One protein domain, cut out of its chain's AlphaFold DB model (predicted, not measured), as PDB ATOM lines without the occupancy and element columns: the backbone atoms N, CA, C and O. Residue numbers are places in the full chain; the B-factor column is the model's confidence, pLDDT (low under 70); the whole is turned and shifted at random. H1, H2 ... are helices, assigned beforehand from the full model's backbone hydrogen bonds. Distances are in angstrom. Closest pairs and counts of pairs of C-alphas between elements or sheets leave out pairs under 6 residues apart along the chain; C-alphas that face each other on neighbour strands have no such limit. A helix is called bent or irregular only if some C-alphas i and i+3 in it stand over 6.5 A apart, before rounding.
ATOM      1  N   PRO A 750     -33.456  34.142 -33.919       90.94
ATOM      2  CA  PRO A 750     -34.244  32.998 -34.372       90.94
ATOM      3  C   PRO A 750     -33.600  31.638 -34.061       90.94
ATOM      4  O   PRO A 750     -34.318  30.646 -33.983       90.94
ATOM      5  N   LEU A 751     -32.280  31.589 -33.847       93.06
ATOM      6  CA  LEU A 751     -31.505  30.354 -33.674       93.06
ATOM      7  C   LEU A 751     -31.408  29.875 -32.215       93.06
ATOM      8  O   LEU A 751     -30.883  28.794 -31.958       93.06
ATOM      9  N   LEU A 752     -31.922  30.648 -31.253       91.25
ATOM     10  CA  LEU A 752     -31.931  30.280 -29.833       91.25
ATOM     11  C   LEU A 752     -33.225  29.565 -29.432       91.25
ATOM     12  O   LEU A 752     -34.308  29.874 -29.934       91.25
ATOM     13  N   GLY A 753     -33.107  28.633 -28.479       82.50
ATOM     14  CA  GLY A 753     -34.241  27.902 -27.898       82.50
ATOM     15  C   GLY A 753     -34.831  26.797 -28.786       82.50
ATOM     16  O   GLY A 753     -35.893  26.273 -28.473       82.50
ATOM     17  N   VAL A 754     -34.163  26.434 -29.886       85.88
ATOM     18  CA  VAL A 754     -34.674  25.482 -30.894       85.88
ATOM     19  C   VAL A 754     -34.718  24.033 -30.382       85.88
ATOM     20  O   VAL A 754     -35.596  23.268 -30.775       85.88
ATOM     21  N   GLY A 755     -33.798  23.664 -29.484       83.88
ATOM     22  CA  GLY A 755     -33.634  22.290 -29.000       83.88
ATOM     23  C   GLY A 755     -33.085  21.338 -30.070       83.88
ATOM     24  O   GLY A 755     -32.670  21.768 -31.145       83.88
ATOM     25  N   ASP A 756     -33.078  20.037 -29.769       85.38
ATOM     26  CA  ASP A 756     -32.465  19.003 -30.619       85.38
ATOM     27  C   ASP A 756     -33.417  18.268 -31.573       85.38
ATOM     28  O   ASP A 756     -32.974  17.400 -32.322       85.38
ATOM     29  N   ASP A 757     -34.703  18.626 -31.605       87.62
ATOM     30  CA  ASP A 757     -35.662  18.038 -32.547       87.62
ATOM     31  C   ASP A 757     -35.313  18.402 -34.009       87.62
ATOM     32  O   ASP A 757     -35.361  19.586 -34.372       87.62
ATOM     33  N   PRO A 758     -35.019  17.419 -34.888       87.62
ATOM     34  CA  PRO A 758     -34.721  17.680 -36.294       87.62
ATOM     35  C   PRO A 758     -35.862  18.380 -37.040       87.62
ATOM     36  O   PRO A 758     -35.601  19.169 -37.952       87.62
ATOM     37  N   LEU A 759     -37.124  18.130 -36.661       87.06
ATOM     38  CA  LEU A 759     -38.270  18.784 -37.290       87.06
ATOM     39  C   LEU A 759     -38.300  20.275 -36.935       87.06
ATOM     40  O   LEU A 759     -38.399  21.108 -37.840       87.06
ATOM     41  N   ARG A 760     -38.145  20.628 -35.652       86.25
ATOM     42  CA  ARG A 760     -38.059  22.027 -35.214       86.25
ATOM     43  C   ARG A 760     -36.850  22.752 -35.810       86.25
ATOM     44  O   ARG A 760     -37.021  23.874 -36.285       86.25
ATOM     45  N   LYS A 761     -35.671  22.115 -35.880       91.12
ATOM     46  CA  LYS A 761     -34.493  22.680 -36.573       91.12
ATOM     47  C   LYS A 761     -34.808  22.987 -38.039       91.12
ATOM     48  O   LYS A 761     -34.632  24.122 -38.473       91.12
ATOM     49  N   SER A 762     -35.377  22.029 -38.776       90.31
ATOM     50  CA  SER A 762     -35.757  22.228 -40.181       90.31
ATOM     51  C   SER A 762     -36.794  23.344 -40.380       90.31
ATOM     52  O   SER A 762     -36.749  24.026 -41.405       90.31
ATOM     53  N   GLN A 763     -37.720  23.538 -39.435       86.19
ATOM     54  CA  GLN A 763     -38.678  24.650 -39.462       86.19
ATOM     55  C   GLN A 763     -37.973  25.998 -39.287       86.19
ATOM     56  O   GLN A 763     -38.168  26.876 -40.121       86.19
ATOM     57  N   VAL A 764     -37.100  26.146 -38.284       89.25
ATOM     58  CA  VAL A 764     -36.348  27.395 -38.050       89.25
ATOM     59  C   VAL A 764     -35.444  27.743 -39.236       89.25
ATOM     60  O   VAL A 764     -35.387  28.899 -39.646       89.25
ATOM     61  N   VAL A 765     -34.788  26.750 -39.845       92.25
ATOM     62  CA  VAL A 765     -33.984  26.943 -41.067       92.25
ATOM     63  C   VAL A 765     -34.837  27.491 -42.212       92.25
ATOM     64  O   VAL A 765     -34.395  28.381 -42.937       92.25
ATOM     65  N   GLN A 766     -36.062  26.982 -42.376       87.56
ATOM     66  CA  GLN A 766     -36.991  27.456 -43.400       87.56
ATOM     67  C   GLN A 766     -37.532  28.860 -43.081       87.56
ATOM     68  O   GLN A 766     -37.503  29.717 -43.958       87.56
ATOM     69  N   GLU A 767     -37.957  29.112 -41.838       85.25
ATOM     70  CA  GLU A 767     -38.391  30.425 -41.335       85.25
ATOM     71  C   GLU A 767     -37.329  31.506 -41.628       85.25
ATOM     72  O   GLU A 767     -37.603  32.501 -42.300       85.25
ATOM     73  N   VAL A 768     -36.083  31.282 -41.196       88.62
ATOM     74  CA  VAL A 768     -34.975  32.233 -41.387       88.62
ATOM     75  C   VAL A 768     -34.617  32.415 -42.862       88.62
ATOM     76  O   VAL A 768     -34.330  33.536 -43.282       88.62
ATOM     77  N   LEU A 769     -34.641  31.350 -43.667       87.25
ATOM     78  CA  LEU A 769     -34.329  31.448 -45.091       87.25
ATOM     79  C   LEU A 769     -35.349  32.312 -45.848       87.25
ATOM     80  O   LEU A 769     -34.939  33.145 -46.656       87.25
ATOM     81  N   GLU A 770     -36.647  32.152 -45.585       80.25
ATOM     82  CA  GLU A 770     -37.673  32.980 -46.233       80.25
ATOM     83  C   GLU A 770     -37.645  34.431 -45.723       80.25
ATOM     84  O   GLU A 770     -37.788  35.356 -46.522       80.25
ATOM     85  N   LEU A 771     -37.333  34.664 -44.439       81.50
ATOM     86  CA  LEU A 771     -37.088  36.015 -43.912       81.50
ATOM     87  C   LEU A 771     -35.907  36.708 -44.621       81.50
ATOM     88  O   LEU A 771     -35.991  37.891 -44.952       81.50
ATOM     89  N   LEU A 772     -34.813  35.981 -44.878       82.06
ATOM     90  CA  LEU A 772     -33.653  36.512 -45.599       82.06
ATOM     91  C   LEU A 772     -33.977  36.783 -47.074       82.06
ATOM     92  O   LEU A 772     -33.671  37.867 -47.564       82.06
ATOM     93  N   LYS A 773     -34.649  35.857 -47.773       77.25
ATOM     94  CA  LYS A 773     -35.125  36.078 -49.153       77.25
ATOM     95  C   LYS A 773     -36.031  37.308 -49.244       77.25
ATOM     96  O   LYS A 773     -35.846  38.135 -50.133       77.25
ATOM     97  N   GLY A 774     -36.931  37.476 -48.274       69.06
ATOM     98  CA  GLY A 774     -37.835  38.622 -48.166       69.06
ATOM     99  C   GLY A 774     -37.151  39.989 -48.027       69.06
ATOM    100  O   GLY A 774     -37.789  41.001 -48.292       69.06
ATOM    101  N   ARG A 775     -35.857  40.048 -47.668       68.25
ATOM    102  CA  ARG A 775     -35.065  41.294 -47.558       68.25
ATOM    103  C   ARG A 775     -34.288  41.651 -48.840       68.25
ATOM    104  O   ARG A 775     -33.819  42.783 -48.988       68.25
ATOM    105  N   VAL A 776     -34.115  40.689 -49.750       57.50
ATOM    106  CA  VAL A 776     -33.149  40.725 -50.874       57.50
ATOM    107  C   VAL A 776     -33.833  41.006 -52.226       57.50
ATOM    108  O   VAL A 776     -33.272  40.764 -53.293       57.50
ATOM    109  N   TYR A 777     -35.055  41.548 -52.200       49.91
ATOM    110  CA  TYR A 777     -35.779  41.933 -53.414       49.91
ATOM    111  C   TYR A 777     -34.905  42.787 -54.351       49.91
ATOM    112  O   TYR A 777     -34.184  43.676 -53.901       49.91
ATOM    113  N   HIS A 778     -35.004  42.471 -55.650       46.16
ATOM    114  CA  HIS A 778     -34.156  42.863 -56.794       46.16
ATOM    115  C   HIS A 778     -33.005  41.917 -57.181       46.16
ATOM    116  O   HIS A 778     -32.556  41.999 -58.322       46.16
ATOM    117  N   GLU A 779     -32.589  40.953 -56.350       48.56
ATOM    118  CA  GLU A 779     -31.536  39.993 -56.729       48.56
ATOM    119  C   GLU A 779     -31.974  38.524 -56.601       48.56
ATOM    120  O   GLU A 779     -32.492  38.087 -55.578       48.56
ATOM    121  N   PHE A 780     -31.749  37.739 -57.662       51.22
ATOM    122  CA  PHE A 780     -32.222  36.357 -57.801       51.22
ATOM    123  C   PHE A 780     -31.725  35.415 -56.682       51.22
ATOM    124  O   PHE A 780     -30.610  34.892 -56.749       51.22
ATOM    125  N   SER A 781     -32.584  35.074 -55.716       58.19
ATOM    126  CA  SER A 781     -32.339  33.971 -54.774       58.19
ATOM    127  C   SER A 781     -32.485  32.612 -55.482       58.19
ATOM    128  O   SER A 781     -33.556  32.006 -55.502       58.19
ATOM    129  N   GLY A 782     -31.413  32.150 -56.132       73.12
ATOM    130  CA  GLY A 782     -31.383  30.861 -56.836       73.12
ATOM    131  C   GLY A 782     -31.015  29.667 -55.936       73.12
ATOM    132  O   GLY A 782     -30.505  29.859 -54.835       73.12
ATOM    133  N   PRO A 783     -31.131  28.411 -56.422       80.44
ATOM    134  CA  PRO A 783     -30.855  27.203 -55.626       80.44
ATOM    135  C   PRO A 783     -29.459  27.125 -54.978       80.44
ATOM    136  O   PRO A 783     -29.272  26.406 -53.999       80.44
ATOM    137  N   ARG A 784     -28.466  27.860 -55.507       82.81
ATOM    138  CA  ARG A 784     -27.128  27.982 -54.899       82.81
ATOM    139  C   ARG A 784     -27.141  28.813 -53.609       82.81
ATOM    140  O   ARG A 784     -26.419  28.460 -52.684       82.81
ATOM    141  N   PHE A 785     -27.960  29.867 -53.538       85.69
ATOM    142  CA  PHE A 785     -28.160  30.672 -52.327       85.69
ATOM    143  C   PHE A 785     -28.745  29.804 -51.217       85.69
ATOM    144  O   PHE A 785     -28.122  29.641 -50.172       85.69
ATOM    145  N   ASP A 786     -29.880  29.158 -51.500       88.19
ATOM    146  CA  ASP A 786     -30.564  28.247 -50.581       88.19
ATOM    147  C   ASP A 786     -29.623  27.160 -50.051       88.19
ATOM    148  O   ASP A 786     -29.612  26.895 -48.853       88.19
ATOM    149  N   ALA A 787     -28.794  26.554 -50.908       88.75
ATOM    150  CA  ALA A 787     -27.838  25.533 -50.484       88.75
ATOM    151  C   ALA A 787     -26.757  26.069 -49.524       88.75
ATOM    152  O   ALA A 787     -26.416  25.385 -48.559       88.75
ATOM    153  N   ILE A 788     -26.226  27.274 -49.761       91.00
ATOM    154  CA  ILE A 788     -25.184  27.885 -48.916       91.00
ATOM    155  C   ILE A 788     -25.777  28.387 -47.592       91.00
ATOM    156  O   ILE A 788     -25.208  28.135 -46.532       91.00
ATOM    157  N   VAL A 789     -26.943  29.036 -47.627       91.75
ATOM    158  CA  VAL A 789     -27.613  29.528 -46.415       91.75
ATOM    159  C   VAL A 789     -28.112  28.363 -45.556       91.75
ATOM    160  O   VAL A 789     -27.882  28.372 -44.353       91.75
ATOM    161  N   ARG A 790     -28.686  27.298 -46.138       94.12
ATOM    162  CA  ARG A 790     -29.003  26.072 -45.374       94.12
ATOM    163  C   ARG A 790     -27.744  25.402 -44.819       94.12
ATOM    164  O   ARG A 790     -27.769  24.939 -43.686       94.12
ATOM    165  N   LEU A 791     -26.621  25.397 -45.554       94.38
ATOM    166  CA  LEU A 791     -25.344  24.897 -45.026       94.38
ATOM    167  C   LEU A 791     -24.898  25.653 -43.773       94.38
ATOM    168  O   LEU A 791     -24.480  25.021 -42.803       94.38
ATOM    169  N   LEU A 792     -25.028  26.976 -43.785       95.19
ATOM    170  CA  LEU A 792     -24.720  27.833 -42.649       95.19
ATOM    171  C   LEU A 792     -25.662  27.587 -41.460       95.19
ATOM    172  O   LEU A 792     -25.188  27.333 -40.356       95.19
ATOM    173  N   LEU A 793     -26.977  27.619 -41.691       95.75
ATOM    174  CA  LEU A 793     -27.990  27.501 -40.637       95.75
ATOM    175  C   LEU A 793     -27.993  26.110 -39.988       95.75
ATOM    176  O   LEU A 793     -27.993  26.019 -38.765       95.75
ATOM    177  N   ASP A 794     -27.901  25.036 -40.778       95.12
ATOM    178  CA  ASP A 794     -27.780  23.672 -40.242       95.12
ATOM    179  C   ASP A 794     -26.467  23.492 -39.453       95.12
ATOM    180  O   ASP A 794     -26.427  22.723 -38.501       95.12
ATOM    181  N   THR A 795     -25.399  24.223 -39.809       95.38
ATOM    182  CA  THR A 795     -24.140  24.222 -39.039       95.38
ATOM    183  C   THR A 795     -24.281  24.949 -37.706       95.38
ATOM    184  O   THR A 795     -23.772  24.462 -36.703       95.38
ATOM    185  N   MET A 796     -24.971  26.092 -37.679       94.88
ATOM    186  CA  MET A 796     -25.258  26.838 -36.447       94.88
ATOM    187  C   MET A 796     -26.209  26.078 -35.509       94.88
ATOM    188  O   MET A 796     -26.151  26.263 -34.299       94.88
ATOM    189  N   LEU A 797     -27.090  25.234 -36.053       95.00
ATOM    190  CA  LEU A 797     -28.061  24.444 -35.290       95.00
ATOM    191  C   LEU A 797     -27.592  23.004 -34.992       95.00
ATOM    192  O   LEU A 797     -28.360  22.229 -34.415       95.00
ATOM    193  N   ASP A 798     -26.362  22.618 -35.352       93.62
ATOM    194  CA  ASP A 798     -25.786  21.326 -34.944       93.62
ATOM    195  C   ASP A 798     -25.673  21.259 -33.413       93.62
ATOM    196  O   ASP A 798     -25.274  22.223 -32.762       93.62
ATOM    197  N   SER A 799     -26.006  20.111 -32.820       90.44
ATOM    198  CA  SER A 799     -25.996  19.921 -31.360       90.44
ATOM    199  C   SER A 799     -24.606  20.068 -30.724       90.44
ATOM    200  O   SER A 799     -24.498  20.226 -29.512       90.44
ATOM    201  N   ASN A 800     -23.545  20.000 -31.531       91.69
ATOM    202  CA  ASN A 800     -22.153  20.166 -31.126       91.69
ATOM    203  C   ASN A 800     -21.578  21.523 -31.571       91.69
ATOM    204  O   ASN A 800     -20.371  21.722 -31.444       91.69
ATOM    205  N   TYR A 801     -22.392  22.442 -32.111       92.25
ATOM    206  CA  TYR A 801     -21.926  23.777 -32.482       92.25
ATOM    207  C   TYR A 801     -21.319  24.474 -31.239       92.25
ATOM    208  O   TYR A 801     -21.979  24.546 -30.202       92.25
ATOM    209  N   PRO A 802     -20.060  24.953 -31.288       89.31
ATOM    210  CA  PRO A 802     -19.287  25.197 -30.068       89.31
ATOM    211  C   PRO A 802     -19.506  26.584 -29.442       89.31
ATOM    212  O   PRO A 802     -18.903  26.885 -28.414       89.31
ATOM    213  N   TYR A 803     -20.356  27.425 -30.041       90.75
ATOM    214  CA  TYR A 803     -20.604  28.804 -29.608       90.75
ATOM    215  C   TYR A 803     -22.108  29.135 -29.567       90.75
ATOM    216  O   TYR A 803     -22.951  28.374 -30.021       90.75
ATOM    217  N   THR A 804     -22.409  30.345 -29.105       91.12
ATOM    218  CA  THR A 804     -23.596  31.169 -29.402       91.12
ATOM    219  C   THR A 804     -24.178  31.205 -30.837       91.12
ATOM    220  O   THR A 804     -23.714  32.096 -31.543       91.12
ATOM    221  N   PRO A 805     -25.121  30.388 -31.369       93.06
ATOM    222  CA  PRO A 805     -25.487  30.529 -32.787       93.06
ATOM    223  C   PRO A 805     -26.161  31.873 -33.095       93.06
ATOM    224  O   PRO A 805     -27.172  32.220 -32.487       93.06
ATOM    225  N   SER A 806     -25.625  32.626 -34.061       94.06
ATOM    226  CA  SER A 806     -26.111  33.962 -34.426       94.06
ATOM    227  C   SER A 806     -25.940  34.262 -35.915       94.06
ATOM    228  O   SER A 806     -24.898  33.997 -36.511       94.06
ATOM    229  N   LEU A 807     -26.946  34.913 -36.509       92.50
ATOM    230  CA  LEU A 807     -26.893  35.393 -37.898       92.50
ATOM    231  C   LEU A 807     -25.893  36.542 -38.112       92.50
ATOM    232  O   LEU A 807     -25.507  36.801 -39.248       92.50
ATOM    233  N   VAL A 808     -25.450  37.210 -37.043       93.56
ATOM    234  CA  VAL A 808     -24.401  38.246 -37.104       93.56
ATOM    235  C   VAL A 808     -23.055  37.637 -37.512       93.56
ATOM    236  O   VAL A 808     -22.296  38.242 -38.270       93.56
ATOM    237  N   ASP A 809     -22.800  36.399 -37.086       92.38
ATOM    238  CA  ASP A 809     -21.543  35.687 -37.321       92.38
ATOM    239  C   ASP A 809     -21.487  35.060 -38.736       92.38
ATOM    240  O   ASP A 809     -20.469  34.499 -39.150       92.38
ATOM    241  N   ALA A 810     -22.584  35.148 -39.502       91.38
ATOM    242  CA  ALA A 810     -22.765  34.516 -40.807       91.38
ATOM    243  C   ALA A 810     -21.654  34.852 -41.810       91.38
ATOM    244  O   ALA A 810     -21.081  33.958 -42.435       91.38
ATOM    245  N   GLY A 811     -21.316  36.139 -41.941       89.19
ATOM    246  CA  GLY A 811     -20.262  36.591 -42.851       89.19
ATOM    247  C   GLY A 811     -18.893  36.009 -42.494       89.19
ATOM    248  O   GLY A 811     -18.157  35.580 -43.384       89.19
ATOM    249  N   LEU A 812     -18.577  35.920 -41.197       89.69
ATOM    250  CA  LEU A 812     -17.330  35.341 -40.694       89.69
ATOM    251  C   LEU A 812     -17.269  33.834 -40.990       89.69
ATOM    252  O   LEU A 812     -16.293  33.355 -41.559       89.69
ATOM    253  N   LEU A 813     -18.343  33.100 -40.699       90.94
ATOM    254  CA  LEU A 813     -18.431  31.656 -40.942       90.94
ATOM    255  C   LEU A 813     -18.471  31.275 -42.430       90.94
ATOM    256  O   LEU A 813     -18.094  30.155 -42.768       90.94
ATOM    257  N   LEU A 814     -18.887  32.166 -43.334       89.00
ATOM    258  CA  LEU A 814     -18.854  31.923 -44.784       89.00
ATOM    259  C   LEU A 814     -17.504  32.271 -45.435       89.00
ATOM    260  O   LEU A 814     -17.126  31.627 -46.420       89.00
ATOM    261  N   THR A 815     -16.767  33.246 -44.894       88.12
ATOM    262  CA  THR A 815     -15.536  33.774 -45.516       88.12
ATOM    263  C   THR A 815     -14.243  33.313 -44.850       88.12
ATOM    264  O   THR A 815     -13.254  33.111 -45.555       88.12
ATOM    265  N   ASP A 816     -14.228  33.108 -43.529       90.56
ATOM    266  CA  ASP A 816     -13.004  32.793 -42.798       90.56
ATOM    267  C   ASP A 816     -12.755  31.280 -42.670       90.56
ATOM    268  O   ASP A 816     -13.473  30.504 -42.033       90.56
ATOM    269  N   ASP A 817     -11.656  30.867 -43.290       87.38
ATOM    270  CA  ASP A 817     -11.188  29.490 -43.388       87.38
ATOM    271  C   ASP A 817     -10.675  28.920 -42.045       87.38
ATOM    272  O   ASP A 817     -10.408  27.718 -41.953       87.38
ATOM    273  N   THR A 818     -10.482  29.765 -41.029       87.00
ATOM    274  CA  THR A 818     -10.063  29.416 -39.662       87.00
ATOM    275  C   THR A 818     -11.289  29.115 -38.812       87.00
ATOM    276  O   THR A 818     -11.376  28.013 -38.267       87.00
ATOM    277  N   ALA A 819     -12.269  30.024 -38.797       88.88
ATOM    278  CA  ALA A 819     -13.553  29.849 -38.120       88.88
ATOM    279  C   ALA A 819     -14.284  28.596 -38.632       88.88
ATOM    280  O   ALA A 819     -14.715  27.752 -37.843       88.88
ATOM    281  N   GLN A 820     -14.310  28.389 -39.956       91.25
ATOM    282  CA  GLN A 820     -14.856  27.164 -40.554       91.25
ATOM    283  C   GLN A 820     -14.158  25.897 -40.050       91.25
ATOM    284  O   GLN A 820     -14.825  24.904 -39.770       91.25
ATOM    285  N   LYS A 821     -12.823  25.897 -39.926       89.31
ATOM    286  CA  LYS A 821     -12.071  24.732 -39.428       89.31
ATOM    287  C   LYS A 821     -12.281  24.506 -37.932       89.31
ATOM    288  O   LYS A 821     -12.341  23.349 -37.533       89.31
ATOM    289  N   GLY A 822     -12.404  25.570 -37.135       88.81
ATOM    290  CA  GLY A 822     -12.739  25.495 -35.712       88.81
ATOM    291  C   GLY A 822     -14.087  24.809 -35.502       88.81
ATOM    292  O   GLY A 822     -14.142  23.714 -34.946       88.81
ATOM    293  N   VAL A 823     -15.153  25.372 -36.075       92.00
ATOM    294  CA  VAL A 823     -16.511  24.816 -35.970       92.00
ATOM    295  C   VAL A 823     -16.588  23.389 -36.525       92.00
ATOM    296  O   VAL A 823     -17.074  22.487 -35.844       92.00
ATOM    297  N   ARG A 824     -16.029  23.117 -37.714       91.62
ATOM    298  CA  ARG A 824     -16.088  21.780 -38.344       91.62
ATOM    299  C   ARG A 824     -15.344  20.674 -37.584       91.62
ATOM    300  O   ARG A 824     -15.556  19.512 -37.916       91.62
ATOM    301  N   LYS A 825     -14.493  20.987 -36.595       90.50
ATOM    302  CA  LYS A 825     -13.898  19.977 -35.693       90.50
ATOM    303  C   LYS A 825     -14.905  19.410 -34.685       90.50
ATOM    304  O   LYS A 825     -14.696  18.296 -34.215       90.50
ATOM    305  N   SER A 826     -15.943  20.172 -34.338       88.81
ATOM    306  CA  SER A 826     -16.955  19.786 -33.340       88.81
ATOM    307  C   SER A 826     -18.157  19.044 -33.942       88.81
ATOM    308  O   SER A 826     -18.718  18.169 -33.289       88.81
ATOM    309  N   ILE A 827     -18.500  19.327 -35.206       92.44
ATOM    310  CA  ILE A 827     -19.605  18.682 -35.933       92.44
ATOM    311  C   ILE A 827     -19.372  17.169 -36.039       92.44
ATOM    312  O   ILE A 827     -18.354  16.724 -36.577       92.44
ATOM    313  N   THR A 828     -20.355  16.379 -35.605       89.38
ATOM    314  CA  THR A 828     -20.341  14.911 -35.740       89.38
ATOM    315  C   THR A 828     -21.216  14.393 -36.888       89.38
ATOM    316  O   THR A 828     -20.963  13.294 -37.389       89.38
ATOM    317  N   ASP A 829     -22.185  15.186 -37.359       91.62
ATOM    318  CA  ASP A 829     -23.091  14.830 -38.456       91.62
ATOM    319  C   ASP A 829     -22.324  14.579 -39.774       91.62
ATOM    320  O   ASP A 829     -21.635  15.443 -40.329       91.62
ATOM    321  N   HIS A 830     -22.435  13.351 -40.287       91.88
ATOM    322  CA  HIS A 830     -21.745  12.912 -41.498       91.88
ATOM    323  C   HIS A 830     -22.297  13.529 -42.791       91.88
ATOM    324  O   HIS A 830     -21.508  13.765 -43.713       91.88
ATOM    325  N   ASP A 831     -23.594  13.825 -42.863       92.75
ATOM    326  CA  ASP A 831     -24.234  14.425 -44.035       92.75
ATOM    327  C   ASP A 831     -23.923  15.924 -44.103       92.75
ATOM    328  O   ASP A 831     -23.593  16.454 -45.171       92.75
ATOM    329  N   LEU A 832     -23.904  16.605 -42.955       94.00
ATOM    330  CA  LEU A 832     -23.446  17.987 -42.836       94.00
ATOM    331  C   LEU A 832     -21.959  18.115 -43.211       94.00
ATOM    332  O   LEU A 832     -21.589  18.977 -44.015       94.00
ATOM    333  N   LEU A 833     -21.103  17.209 -42.724       94.06
ATOM    334  CA  LEU A 833     -19.693  17.139 -43.129       94.06
ATOM    335  C   LEU A 833     -19.517  16.792 -44.619       94.06
ATOM    336  O   LEU A 833     -18.576  17.281 -45.253       94.06
ATOM    337  N   ALA A 834     -20.395  15.973 -45.207       93.56
ATOM    338  CA  ALA A 834     -20.388  15.683 -46.642       93.56
ATOM    339  C   ALA A 834     -20.764  16.921 -47.473       93.56
ATOM    340  O   ALA A 834     -20.058  17.251 -48.427       93.56
ATOM    341  N   ARG A 835     -21.793  17.670 -47.062       93.44
ATOM    342  CA  ARG A 835     -22.174  18.956 -47.669       93.44
ATOM    343  C   ARG A 835     -21.050  19.992 -47.583       93.44
ATOM    344  O   ARG A 835     -20.766  20.655 -48.580       93.44
ATOM    345  N   TRP A 836     -20.338  20.071 -46.457       92.94
ATOM    346  CA  TRP A 836     -19.134  20.905 -46.337       92.94
ATOM    347  C   TRP A 836     -18.017  20.485 -47.309       92.94
ATOM    348  O   TRP A 836     -17.390  21.353 -47.910       92.94
ATOM    349  N   LYS A 837     -17.796  19.182 -47.547       90.50
ATOM    350  CA  LYS A 837     -16.847  18.712 -48.584       90.50
ATOM    351  C   LYS A 837     -17.297  19.096 -50.000       90.50
ATOM    352  O   LYS A 837     -16.458  19.447 -50.830       90.50
ATOM    353  N   SER A 838     -18.600  19.058 -50.284       87.06
ATOM    354  CA  SER A 838     -19.155  19.553 -51.551       87.06
ATOM    355  C   SER A 838     -18.936  21.061 -51.702       87.06
ATOM    356  O   SER A 838     -18.499  21.503 -52.763       87.06
ATOM    357  N   HIS A 839     -19.125  21.844 -50.641       87.56
ATOM    358  CA  HIS A 839     -18.827  23.278 -50.619       87.56
ATOM    359  C   HIS A 839     -17.327  23.578 -50.824       87.56
ATOM    360  O   HIS A 839     -16.969  24.402 -51.664       87.56
ATOM    361  N   ASP A 840     -16.430  22.826 -50.175       87.25
ATOM    362  CA  ASP A 840     -14.977  22.910 -50.405       87.25
ATOM    363  C   ASP A 840     -14.577  22.553 -51.852       87.25
ATOM    364  O   ASP A 840     -13.503  22.936 -52.323       87.25
ATOM    365  N   SER A 841     -15.421  21.820 -52.588       84.00
ATOM    366  CA  SER A 841     -15.207  21.577 -54.017       84.00
ATOM    367  C   SER A 841     -15.575  22.786 -54.883       84.00
ATOM    368  O   SER A 841     -14.872  23.049 -55.860       84.00
ATOM    369  N   LEU A 842     -16.595  23.559 -54.482       81.56
ATOM    370  CA  LEU A 842     -16.998  24.808 -55.136       81.56
ATOM    371  C   LEU A 842     -15.947  25.908 -54.942       81.56
ATOM    372  O   LEU A 842     -15.676  26.629 -55.896       81.56
ATOM    373  N   LYS A 843     -15.274  25.960 -53.779       82.06
ATOM    374  CA  LYS A 843     -14.128  26.859 -53.494       82.06
ATOM    375  C   LYS A 843     -13.012  26.845 -54.548       82.06
ATOM    376  O   LYS A 843     -12.207  27.767 -54.593       82.06
ATOM    377  N   ARG A 844     -12.921  25.788 -55.364       79.19
ATOM    378  CA  ARG A 844     -11.910  25.633 -56.424       79.19
ATOM    379  C   ARG A 844     -12.358  26.162 -57.793       79.19
ATOM    380  O   ARG A 844     -11.558  26.134 -58.724       79.19
ATOM    381  N   GLY A 845     -13.613  26.589 -57.935       82.62
ATOM    382  CA  GLY A 845     -14.131  27.223 -59.148       82.62
ATOM    383  C   GLY A 845     -13.799  28.715 -59.208       82.62
ATOM    384  O   GLY A 845     -13.694  29.374 -58.176       82.62
ATOM    385  N   THR A 846     -13.673  29.253 -60.422       80.56
ATOM    386  CA  THR A 846     -13.419  30.683 -60.679       80.56
ATOM    387  C   THR A 846     -14.511  31.596 -60.136       80.56
ATOM    388  O   THR A 846     -14.204  32.674 -59.649       80.56
ATOM    389  N   ASP A 847     -15.763  31.139 -60.172       82.31
ATOM    390  CA  ASP A 847     -16.955  31.950 -59.892       82.31
ATOM    391  C   ASP A 847     -17.310  31.980 -58.387       82.31
ATOM    392  O   ASP A 847     -18.294  32.592 -57.970       82.31
ATOM    393  N   TYR A 848     -16.553  31.256 -57.552       86.00
ATOM    394  CA  TYR A 848     -16.829  31.126 -56.120       86.00
ATOM    395  C   TYR A 848     -16.640  32.429 -55.319       86.00
ATOM    396  O   TYR A 848     -17.491  32.693 -54.466       86.00
ATOM    397  N   PRO A 849     -15.592  33.253 -55.546       85.69
ATOM    398  CA  PRO A 849     -15.435  34.526 -54.842       85.69
ATOM    399  C   PRO A 849     -16.631  35.454 -55.063       85.69
ATOM    400  O   PRO A 849     -17.147  36.006 -54.096       85.69
ATOM    401  N   ASP A 850     -17.122  35.544 -56.301       85.06
ATOM    402  CA  ASP A 850     -18.286  36.362 -56.654       85.06
ATOM    403  C   ASP A 850     -19.562  35.816 -56.000       85.06
ATOM    404  O   ASP A 850     -20.307  36.568 -55.375       85.06
ATOM    405  N   LEU A 851     -19.779  34.493 -56.054       85.00
ATOM    406  CA  LEU A 851     -20.917  33.834 -55.404       85.00
ATOM    407  C   LEU A 851     -20.935  34.058 -53.884       85.00
ATOM    408  O   LEU A 851     -21.992  34.345 -53.330       85.00
ATOM    409  N   ILE A 852     -19.796  33.926 -53.195       88.31
ATOM    410  CA  ILE A 852     -19.735  34.135 -51.741       88.31
ATOM    411  C   ILE A 852     -19.818  35.608 -51.374       88.31
ATOM    412  O   ILE A 852     -20.548  35.928 -50.444       88.31
ATOM    413  N   SER A 853     -19.142  36.500 -52.101       87.38
ATOM    414  CA  SER A 853     -19.284  37.949 -51.915       87.38
ATOM    415  C   SER A 853     -20.758  38.358 -52.013       87.38
ATOM    416  O   SER A 853     -21.300  39.015 -51.124       87.38
ATOM    417  N   TRP A 854     -21.454  37.834 -53.025       86.25
ATOM    418  CA  TRP A 854     -22.883  38.028 -53.213       86.25
ATOM    419  C   TRP A 854     -23.737  37.472 -52.059       86.25
ATOM    420  O   TRP A 854     -24.580  38.208 -51.546       86.25
ATOM    421  N   VAL A 855     -23.509  36.236 -51.588       87.25
ATOM    422  CA  VAL A 855     -24.232  35.684 -50.419       87.25
ATOM    423  C   VAL A 855     -23.971  36.520 -49.160       87.25
ATOM    424  O   VAL A 855     -24.913  36.872 -48.454       87.25
ATOM    425  N   VAL A 856     -22.710  36.862 -48.880       88.81
ATOM    426  CA  VAL A 856     -22.290  37.599 -47.675       88.81
ATOM    427  C   VAL A 856     -22.878  39.008 -47.647       88.81
ATOM    428  O   VAL A 856     -23.338  39.432 -46.588       88.81
ATOM    429  N   SER A 857     -22.997  39.672 -48.804       85.31
ATOM    430  CA  SER A 857     -23.641  40.991 -48.915       85.31
ATOM    431  C   SER A 857     -25.074  41.026 -48.365       85.31
ATOM    432  O   SER A 857     -25.573  42.083 -47.991       85.31
ATOM    433  N   LYS A 858     -25.751  39.871 -48.272       84.44
ATOM    434  CA  LYS A 858     -27.126  39.773 -47.748       84.44
ATOM    435  C   LYS A 858     -27.183  39.685 -46.218       84.44
ATOM    436  O   LYS A 858     -28.260  39.825 -45.644       84.44
ATOM    437  N   PHE A 859     -26.033  39.507 -45.565       87.62
ATOM    438  CA  PHE A 859     -25.864  39.532 -44.109       87.62
ATOM    439  C   PHE A 859     -25.173  40.813 -43.610       87.62
ATOM    440  O   PHE A 859     -25.191  41.071 -42.408       87.62
ATOM    441  N   ASP A 860     -24.596  41.631 -44.499       83.88
ATOM    442  CA  ASP A 860     -23.848  42.837 -44.117       83.88
ATOM    443  C   ASP A 860     -24.696  43.835 -43.314       83.88
ATOM    444  O   ASP A 860     -24.212  44.362 -42.316       83.88
ATOM    445  N   ASP A 861     -25.974  44.032 -43.658       81.69
ATOM    446  CA  ASP A 861     -26.893  44.853 -42.856       81.69
ATOM    447  C   ASP A 861     -26.994  44.345 -41.404       81.69
ATOM    448  O   ASP A 861     -26.924  45.141 -40.472       81.69
ATOM    449  N   LEU A 862     -27.103  43.024 -41.192       87.44
ATOM    450  CA  LEU A 862     -27.232  42.421 -39.852       87.44
ATOM    451  C   LEU A 862     -25.972  42.626 -39.000       87.44
ATOM    452  O   LEU A 862     -26.033  42.636 -37.772       87.44
ATOM    453  N   ARG A 863     -24.820  42.763 -39.663       83.12
ATOM    454  CA  ARG A 863     -23.519  43.021 -39.044       83.12
ATOM    455  C   ARG A 863     -23.262  44.514 -38.829       83.12
ATOM    456  O   ARG A 863     -22.619  44.870 -37.840       83.12
ATOM    457  N   ASN A 864     -23.703  45.378 -39.740       85.06
ATOM    458  CA  ASN A 864     -23.341  46.798 -39.774       85.06
ATOM    459  C   ASN A 864     -24.350  47.690 -39.029       85.06
ATOM    460  O   ASN A 864     -23.927  48.622 -38.341       85.06
ATOM    461  N   ASP A 865     -25.644  47.371 -39.075       88.50
ATOM    462  CA  ASP A 865     -26.683  48.021 -38.270       88.50
ATOM    463  C   ASP A 865     -26.543  47.601 -36.794       88.50
ATOM    464  O   ASP A 865     -26.566  46.414 -36.464       88.50
ATOM    465  N   SER A 866     -26.364  48.569 -35.890       87.56
ATOM    466  CA  SER A 866     -26.155  48.293 -34.457       87.56
ATOM    467  C   SER A 866     -27.396  47.740 -33.746       87.56
ATOM    468  O   SER A 866     -27.266  47.007 -32.766       87.56
ATOM    469  N   THR A 867     -28.595  48.048 -34.238       88.44
ATOM    470  CA  THR A 867     -29.857  47.547 -33.691       88.44
ATOM    471  C   THR A 867     -30.100  46.113 -34.141       88.44
ATOM    472  O   THR A 867     -30.397  45.273 -33.295       88.44
ATOM    473  N   LEU A 868     -29.875  45.780 -35.417       90.44
ATOM    474  CA  LEU A 868     -29.942  44.387 -35.886       90.44
ATOM    475  C   LEU A 868     -28.858  43.517 -35.251       90.44
ATOM    476  O   LEU A 868     -29.158  42.411 -34.798       90.44
ATOM    477  N   ARG A 869     -27.623  44.029 -35.159       91.06
ATOM    478  CA  ARG A 869     -26.503  43.332 -34.519       91.06
ATOM    479  C   ARG A 869     -26.817  42.976 -33.072       91.06
ATOM    480  O   ARG A 869     -26.550  41.853 -32.661       91.06
ATOM    481  N   ALA A 870     -27.388  43.900 -32.302       89.00
ATOM    482  CA  ALA A 870     -27.697  43.652 -30.900       89.00
ATOM    483  C   ALA A 870     -28.970  42.792 -30.716       89.00
ATOM    484  O   ALA A 870     -28.967  41.881 -29.888       89.00
ATOM    485  N   LEU A 871     -30.004  42.993 -31.544       91.38
ATOM    486  CA  LEU A 871     -31.241  42.193 -31.559       91.38
ATOM    487  C   LEU A 871     -30.998  40.708 -31.873       91.38
ATOM    488  O   LEU A 871     -31.641  39.840 -31.283       91.38
ATOM    489  N   LEU A 872     -30.105  40.422 -32.825       92.56
ATOM    490  CA  LEU A 872     -29.788  39.066 -33.287       92.56
ATOM    491  C   LEU A 872     -28.557  38.463 -32.603       92.56
ATOM    492  O   LEU A 872     -28.417  37.244 -32.574       92.56
ATOM    493  N   GLY A 873     -27.646  39.296 -32.101       90.19
ATOM    494  CA  GLY A 873     -26.328  38.871 -31.635       90.19
ATOM    495  C   GLY A 873     -26.248  38.438 -30.175       90.19
ATOM    496  O   GLY A 873     -25.284  37.747 -29.831       90.19
ATOM    497  N   GLY A 874     -27.221  38.821 -29.342       87.00
ATOM    498  CA  GLY A 874     -27.252  38.489 -27.915       87.00
ATOM    499  C   GLY A 874     -27.368  36.987 -27.635       87.00
ATOM    500  O   GLY A 874     -27.944  36.225 -28.415       87.00
ATOM    501  N   SER A 875     -26.814  36.557 -26.502       85.56
ATOM    502  CA  SER A 875     -26.701  35.149 -26.093       85.56
ATOM    503  C   SER A 875     -28.002  34.500 -25.601       85.56
ATOM    504  O   SER A 875     -28.099  33.272 -25.572       85.56
ATOM    505  N   ARG A 876     -29.008  35.303 -25.228       88.50
ATOM    506  CA  ARG A 876     -30.334  34.856 -24.775       88.50
ATOM    507  C   ARG A 876     -31.434  35.702 -25.405       88.50
ATOM    508  O   ARG A 876     -31.291  36.916 -25.490       88.50
ATOM    509  N   ASN A 877     -32.555  35.084 -25.772       90.81
ATOM    510  CA  ASN A 877     -33.751  35.842 -26.140       90.81
ATOM    511  C   ASN A 877     -34.353  36.494 -24.890       90.81
ATOM    512  O   ASN A 877     -34.454  35.852 -23.844       90.81
ATOM    513  N   LEU A1066     -38.377  46.407 -16.553       66.94
ATOM    514  CA  LEU A1066     -37.871  45.531 -17.613       66.94
ATOM    515  C   LEU A1066     -36.433  45.072 -17.358       66.94
ATOM    516  O   LEU A1066     -36.139  43.887 -17.515       66.94
ATOM    517  N   VAL A1067     -35.556  45.981 -16.920       70.38
ATOM    518  CA  VAL A1067     -34.175  45.641 -16.545       70.38
ATOM    519  C   VAL A1067     -34.159  44.733 -15.308       70.38
ATOM    520  O   VAL A1067     -33.463  43.723 -15.306       70.38
ATOM    521  N   SER A1068     -34.965  45.027 -14.280       72.62
ATOM    522  CA  SER A1068     -35.026  44.227 -13.040       72.62
ATOM    523  C   SER A1068     -35.581  42.807 -13.229       72.62
ATOM    524  O   SER A1068     -35.331  41.932 -12.401       72.62
ATOM    525  N   ARG A1069     -36.348  42.581 -14.304       69.12
ATOM    526  CA  ARG A1069     -36.958  41.294 -14.672       69.12
ATOM    527  C   ARG A1069     -36.244  40.594 -15.835       69.12
ATOM    528  O   ARG A1069     -36.785  39.626 -16.362       69.12
ATOM    529  N   ASP A1070     -35.061  41.067 -16.238       70.62
ATOM    530  CA  ASP A1070     -34.263  40.504 -17.340       70.62
ATOM    531  C   ASP A1070     -34.984  40.481 -18.715       70.62
ATOM    532  O   ASP A1070     -34.589  39.738 -19.620       70.62
ATOM    533  N   LEU A1071     -36.003  41.332 -18.902       70.56
ATOM    534  CA  LEU A1071     -36.850  41.430 -20.105       70.56
ATOM    535  C   LEU A1071     -36.231  42.272 -21.240       70.56
ATOM    536  O   LEU A1071     -36.757  42.305 -22.351       70.56
ATOM    537  N   VAL A1072     -35.105  42.933 -20.972       78.88
ATOM    538  CA  VAL A1072     -34.255  43.651 -21.936       78.88
ATOM    539  C   VAL A1072     -32.788  43.470 -21.542       78.88
ATOM    540  O   VAL A1072     -32.493  43.197 -20.378       78.88
ATOM    541  N   VAL A1073     -31.858  43.648 -22.482       82.88
ATOM    542  CA  VAL A1073     -30.409  43.665 -22.201       82.88
ATOM    543  C   VAL A1073     -29.865  45.068 -22.477       82.88
ATOM    544  O   VAL A1073     -30.383  45.775 -23.341       82.88
ATOM    545  N   ARG A1074     -28.816  45.502 -21.767       82.88
ATOM    546  CA  ARG A1074     -28.090  46.728 -22.141       82.88
ATOM    547  C   ARG A1074     -27.377  46.503 -23.472       82.88
ATOM    548  O   ARG A1074     -26.643  45.525 -23.610       82.88
ATOM    549  N   ARG A1075     -27.519  47.428 -24.422       85.00
ATOM    550  CA  ARG A1075     -26.931  47.329 -25.769       85.00
ATOM    551  C   ARG A1075     -25.426  47.045 -25.725       85.00
ATOM    552  O   ARG A1075     -24.953  46.165 -26.433       85.00
ATOM    553  N   VAL A1076     -24.706  47.709 -24.818       85.50
ATOM    554  CA  VAL A1076     -23.257  47.532 -24.603       85.50
ATOM    555  C   VAL A1076     -22.879  46.101 -24.193       85.50
ATOM    556  O   VAL A1076     -21.832  45.610 -24.607       85.50
ATOM    557  N   ASP A1077     -23.706  45.413 -23.399       86.94
ATOM    558  CA  ASP A1077     -23.434  44.020 -23.019       86.94
ATOM    559  C   ASP A1077     -23.680  43.073 -24.202       86.94
ATOM    560  O   ASP A1077     -22.823  42.243 -24.496       86.94
ATOM    561  N   ALA A1078     -24.780  43.258 -24.944       86.56
ATOM    562  CA  ALA A1078     -25.074  42.469 -26.144       86.56
ATOM    563  C   ALA A1078     -24.016  42.662 -27.253       86.56
ATOM    564  O   ALA A1078     -23.616  41.701 -27.910       86.56
ATOM    565  N   GLU A1079     -23.511  43.884 -27.449       87.19
ATOM    566  CA  GLU A1079     -22.419  44.141 -28.394       87.19
ATOM    567  C   GLU A1079     -21.078  43.560 -27.924       87.19
ATOM    568  O   GLU A1079     -20.305  43.084 -28.758       87.19
ATOM    569  N   ARG A1080     -20.806  43.538 -26.609       88.81
ATOM    570  CA  ARG A1080     -19.621  42.866 -26.058       88.81
ATOM    571  C   ARG A1080     -19.675  41.355 -26.304       88.81
ATOM    572  O   ARG A1080     -18.693  40.810 -26.796       88.81
ATOM    573  N   GLU A1081     -20.817  40.708 -26.066       89.75
ATOM    574  CA  GLU A1081     -21.009  39.271 -26.339       89.75
ATOM    575  C   GLU A1081     -20.736  38.913 -27.813       89.75
ATOM    576  O   GLU A1081     -20.110  37.893 -28.105       89.75
ATOM    577  N   VAL A1082     -21.150  39.769 -28.758       89.69
ATOM    578  CA  VAL A1082     -20.837  39.604 -30.192       89.69
ATOM    579  C   VAL A1082     -19.331  39.715 -30.458       89.69
ATOM    580  O   VAL A1082     -18.782  38.922 -31.223       89.69
ATOM    581  N   GLN A1083     -18.647  40.686 -29.843       89.00
ATOM    582  CA  GLN A1083     -17.204  40.884 -30.026       89.00
ATOM    583  C   GLN A1083     -16.376  39.740 -29.428       89.00
ATOM    584  O   GLN A1083     -15.439  39.274 -30.076       89.00
ATOM    585  N   GLU A1084     -16.737  39.266 -28.235       90.00
ATOM    586  CA  GLU A1084     -16.116  38.115 -27.571       90.00
ATOM    587  C   GLU A1084     -16.298  36.845 -28.420       90.00
ATOM    588  O   GLU A1084     -15.317  36.198 -28.781       90.00
ATOM    589  N   ARG A1085     -17.518  36.564 -28.897       91.50
ATOM    590  CA  ARG A1085     -17.780  35.410 -29.774       91.50
ATOM    591  C   ARG A1085     -17.019  35.469 -31.104       91.50
ATOM    592  O   ARG A1085     -16.470  34.459 -31.542       91.50
ATOM    593  N   HIS A1086     -16.942  36.638 -31.746       90.00
ATOM    594  CA  HIS A1086     -16.116  36.835 -32.947       90.00
ATOM    595  C   HIS A1086     -14.616  36.622 -32.677       90.00
ATOM    596  O   HIS A1086     -13.895  36.156 -33.561       90.00
ATOM    597  N   HIS A1087     -14.136  36.965 -31.480       87.00
ATOM    598  CA  HIS A1087     -12.754  36.739 -31.068       87.00
ATOM    599  C   HIS A1087     -12.460  35.241 -30.917       87.00
ATOM    600  O   HIS A1087     -11.495  34.748 -31.505       87.00
ATOM    601  N   ASP A1088     -13.324  34.510 -30.213       86.88
ATOM    602  CA  ASP A1088     -13.177  33.071 -29.967       86.88
ATOM    603  C   ASP A1088     -13.217  32.258 -31.273       86.88
ATOM    604  O   ASP A1088     -12.326  31.439 -31.521       86.88
ATOM    605  N   LEU A1089     -14.157  32.589 -32.172       86.12
ATOM    606  CA  LEU A1089     -14.265  32.036 -33.533       86.12
ATOM    607  C   LEU A1089     -12.960  32.143 -34.347       86.12
ATOM    608  O   LEU A1089     -12.702  31.306 -35.216       86.12
ATOM    609  N   LEU A1090     -12.132  33.156 -34.080       83.44
ATOM    610  CA  LEU A1090     -10.827  33.359 -34.719       83.44
ATOM    611  C   LEU A1090      -9.664  32.729 -33.925       83.44
ATOM    612  O   LEU A1090      -8.654  32.324 -34.515       83.44
ATOM    613  N   GLN A1091      -9.780  32.632 -32.596       70.44
ATOM    614  CA  GLN A1091      -8.699  32.204 -31.702       70.44
ATOM    615  C   GLN A1091      -8.555  30.689 -31.529       70.44
ATOM    616  O   GLN A1091      -7.421  30.245 -31.315       70.44
ATOM    617  N   ASP A1092      -9.607  29.880 -31.706       56.19
ATOM    618  CA  ASP A1092      -9.594  28.420 -31.449       56.19
ATOM    619  C   ASP A1092      -8.655  27.585 -32.366       56.19
ATOM    620  O   ASP A1092      -8.563  26.357 -32.294       56.19
ATOM    621  N   SER A1093      -7.886  28.253 -33.233       47.88
ATOM    622  CA  SER A1093      -6.774  27.678 -34.006       47.88
ATOM    623  C   SER A1093      -5.374  27.979 -33.442       47.88
ATOM    624  O   SER A1093      -4.405  27.274 -33.743       47.88
ATOM    625  N   THR A1094      -5.223  29.031 -32.632       39.94
ATOM    626  CA  THR A1094      -3.906  29.538 -32.203       39.94
ATOM    627  C   THR A1094      -3.292  28.723 -31.063       39.94
ATOM    628  O   THR A1094      -2.069  28.558 -31.023       39.94
TER     629      THR A1094
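What this domain is: This is residues 750 to 877 and 1066 to 1094 of the 1270 residues of the protein "DUF87 domain-containing protein" of Nocardioides oleivorans (UniProt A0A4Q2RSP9). Look for a compact cluster of crossed helices with the short helix H3 in its middle: H6, H7 and H8 pack on H3 one after another, and the long helix H9 crosses H8 and reaches H4. A second group, H2 with H1 on one side of it and H5 on the other, joins this cluster where H2 meets H3. The printed part has 157 residues with nine named helices, H1 to H9 in chain order, and no named strand; the class is all helix. The whole is compact, with a radius of gyration of the C-alphas of 15.7 A, and spans 53 by 38 by 34 A.

How they stand to each other: Start at the longest helix, H9, residues 1075 to 1091. Its residues 1075 to 1082 alone touch H8, residues 866 to 873, at a steep tilt of 61 degrees; the closest C-alphas, of Ala 870 and Ala 1078, are 5.6 A apart. Its residues 1089 to 1090 alone touch H4, residues 819 to 824, with the closest C-alphas, of Ala 819 and Leu 1089, 5.1 A apart. Its residues 1082 to 1086 alone only just touch the hub, H3, residues 807 to 815, with 3 pairs of C-alphas within 8 A, the closest those of Asp 809 and His 1086 at 7.1 A. H3 is irregular: C-alphas 808 and 811 are 7.3 A apart. It touches H6, residues 848 to 856, at a shallow tilt of 9 degrees, opposite ways, closest at C-alphas Gly 811 and Val 856, 5.3 A. It touches H7, residues 860 to 864, closest at C-alphas Val 808 and Arg 863, 5.2 A. H2, residues 783 to 796, only just touches H3, with residue 792 alone and 3 pairs within 8 A; C-alphas Leu 792 and Ala 810 are closest, at 7.2 A. H1, residues 758 to 773, touches H2 at a steep tilt of 51 degrees, closest at C-alphas Val 765 and Leu 793, 6.0 A. Residues 832 to 836 of H5, residues 830 to 842, touch residues 791 to 795 of H2, closest at C-alphas Leu 791 and Arg 835, 7.2 A. Every O i to N i+4 pair is within hydrogen-bond range in H1, H2 and H4 to H8, but 3 of 5 in H3 and 12 of 13 in H9.

Where its parts are: Find C-alpha 758 at (-34.721, 17.680, -36.294), where H1 begins its 22.5 A. H2 runs 20.0 A, H5 18.7 A and H9 24.4 A, to C-alpha 1091 at (-8.699, 32.204, -31.702).

The domain as a whole: The farthest C-alphas, of Thr 846 and Ser 1068, are 54.0 A apart. Residues 878 to 1065 are not printed, and C-alphas 877 and 1066 across the cut are 13.5 A apart. No link printed whole is long. Confidence is under 70 at residues 774 to 781, 1066, 1069 and 1092 to 1094.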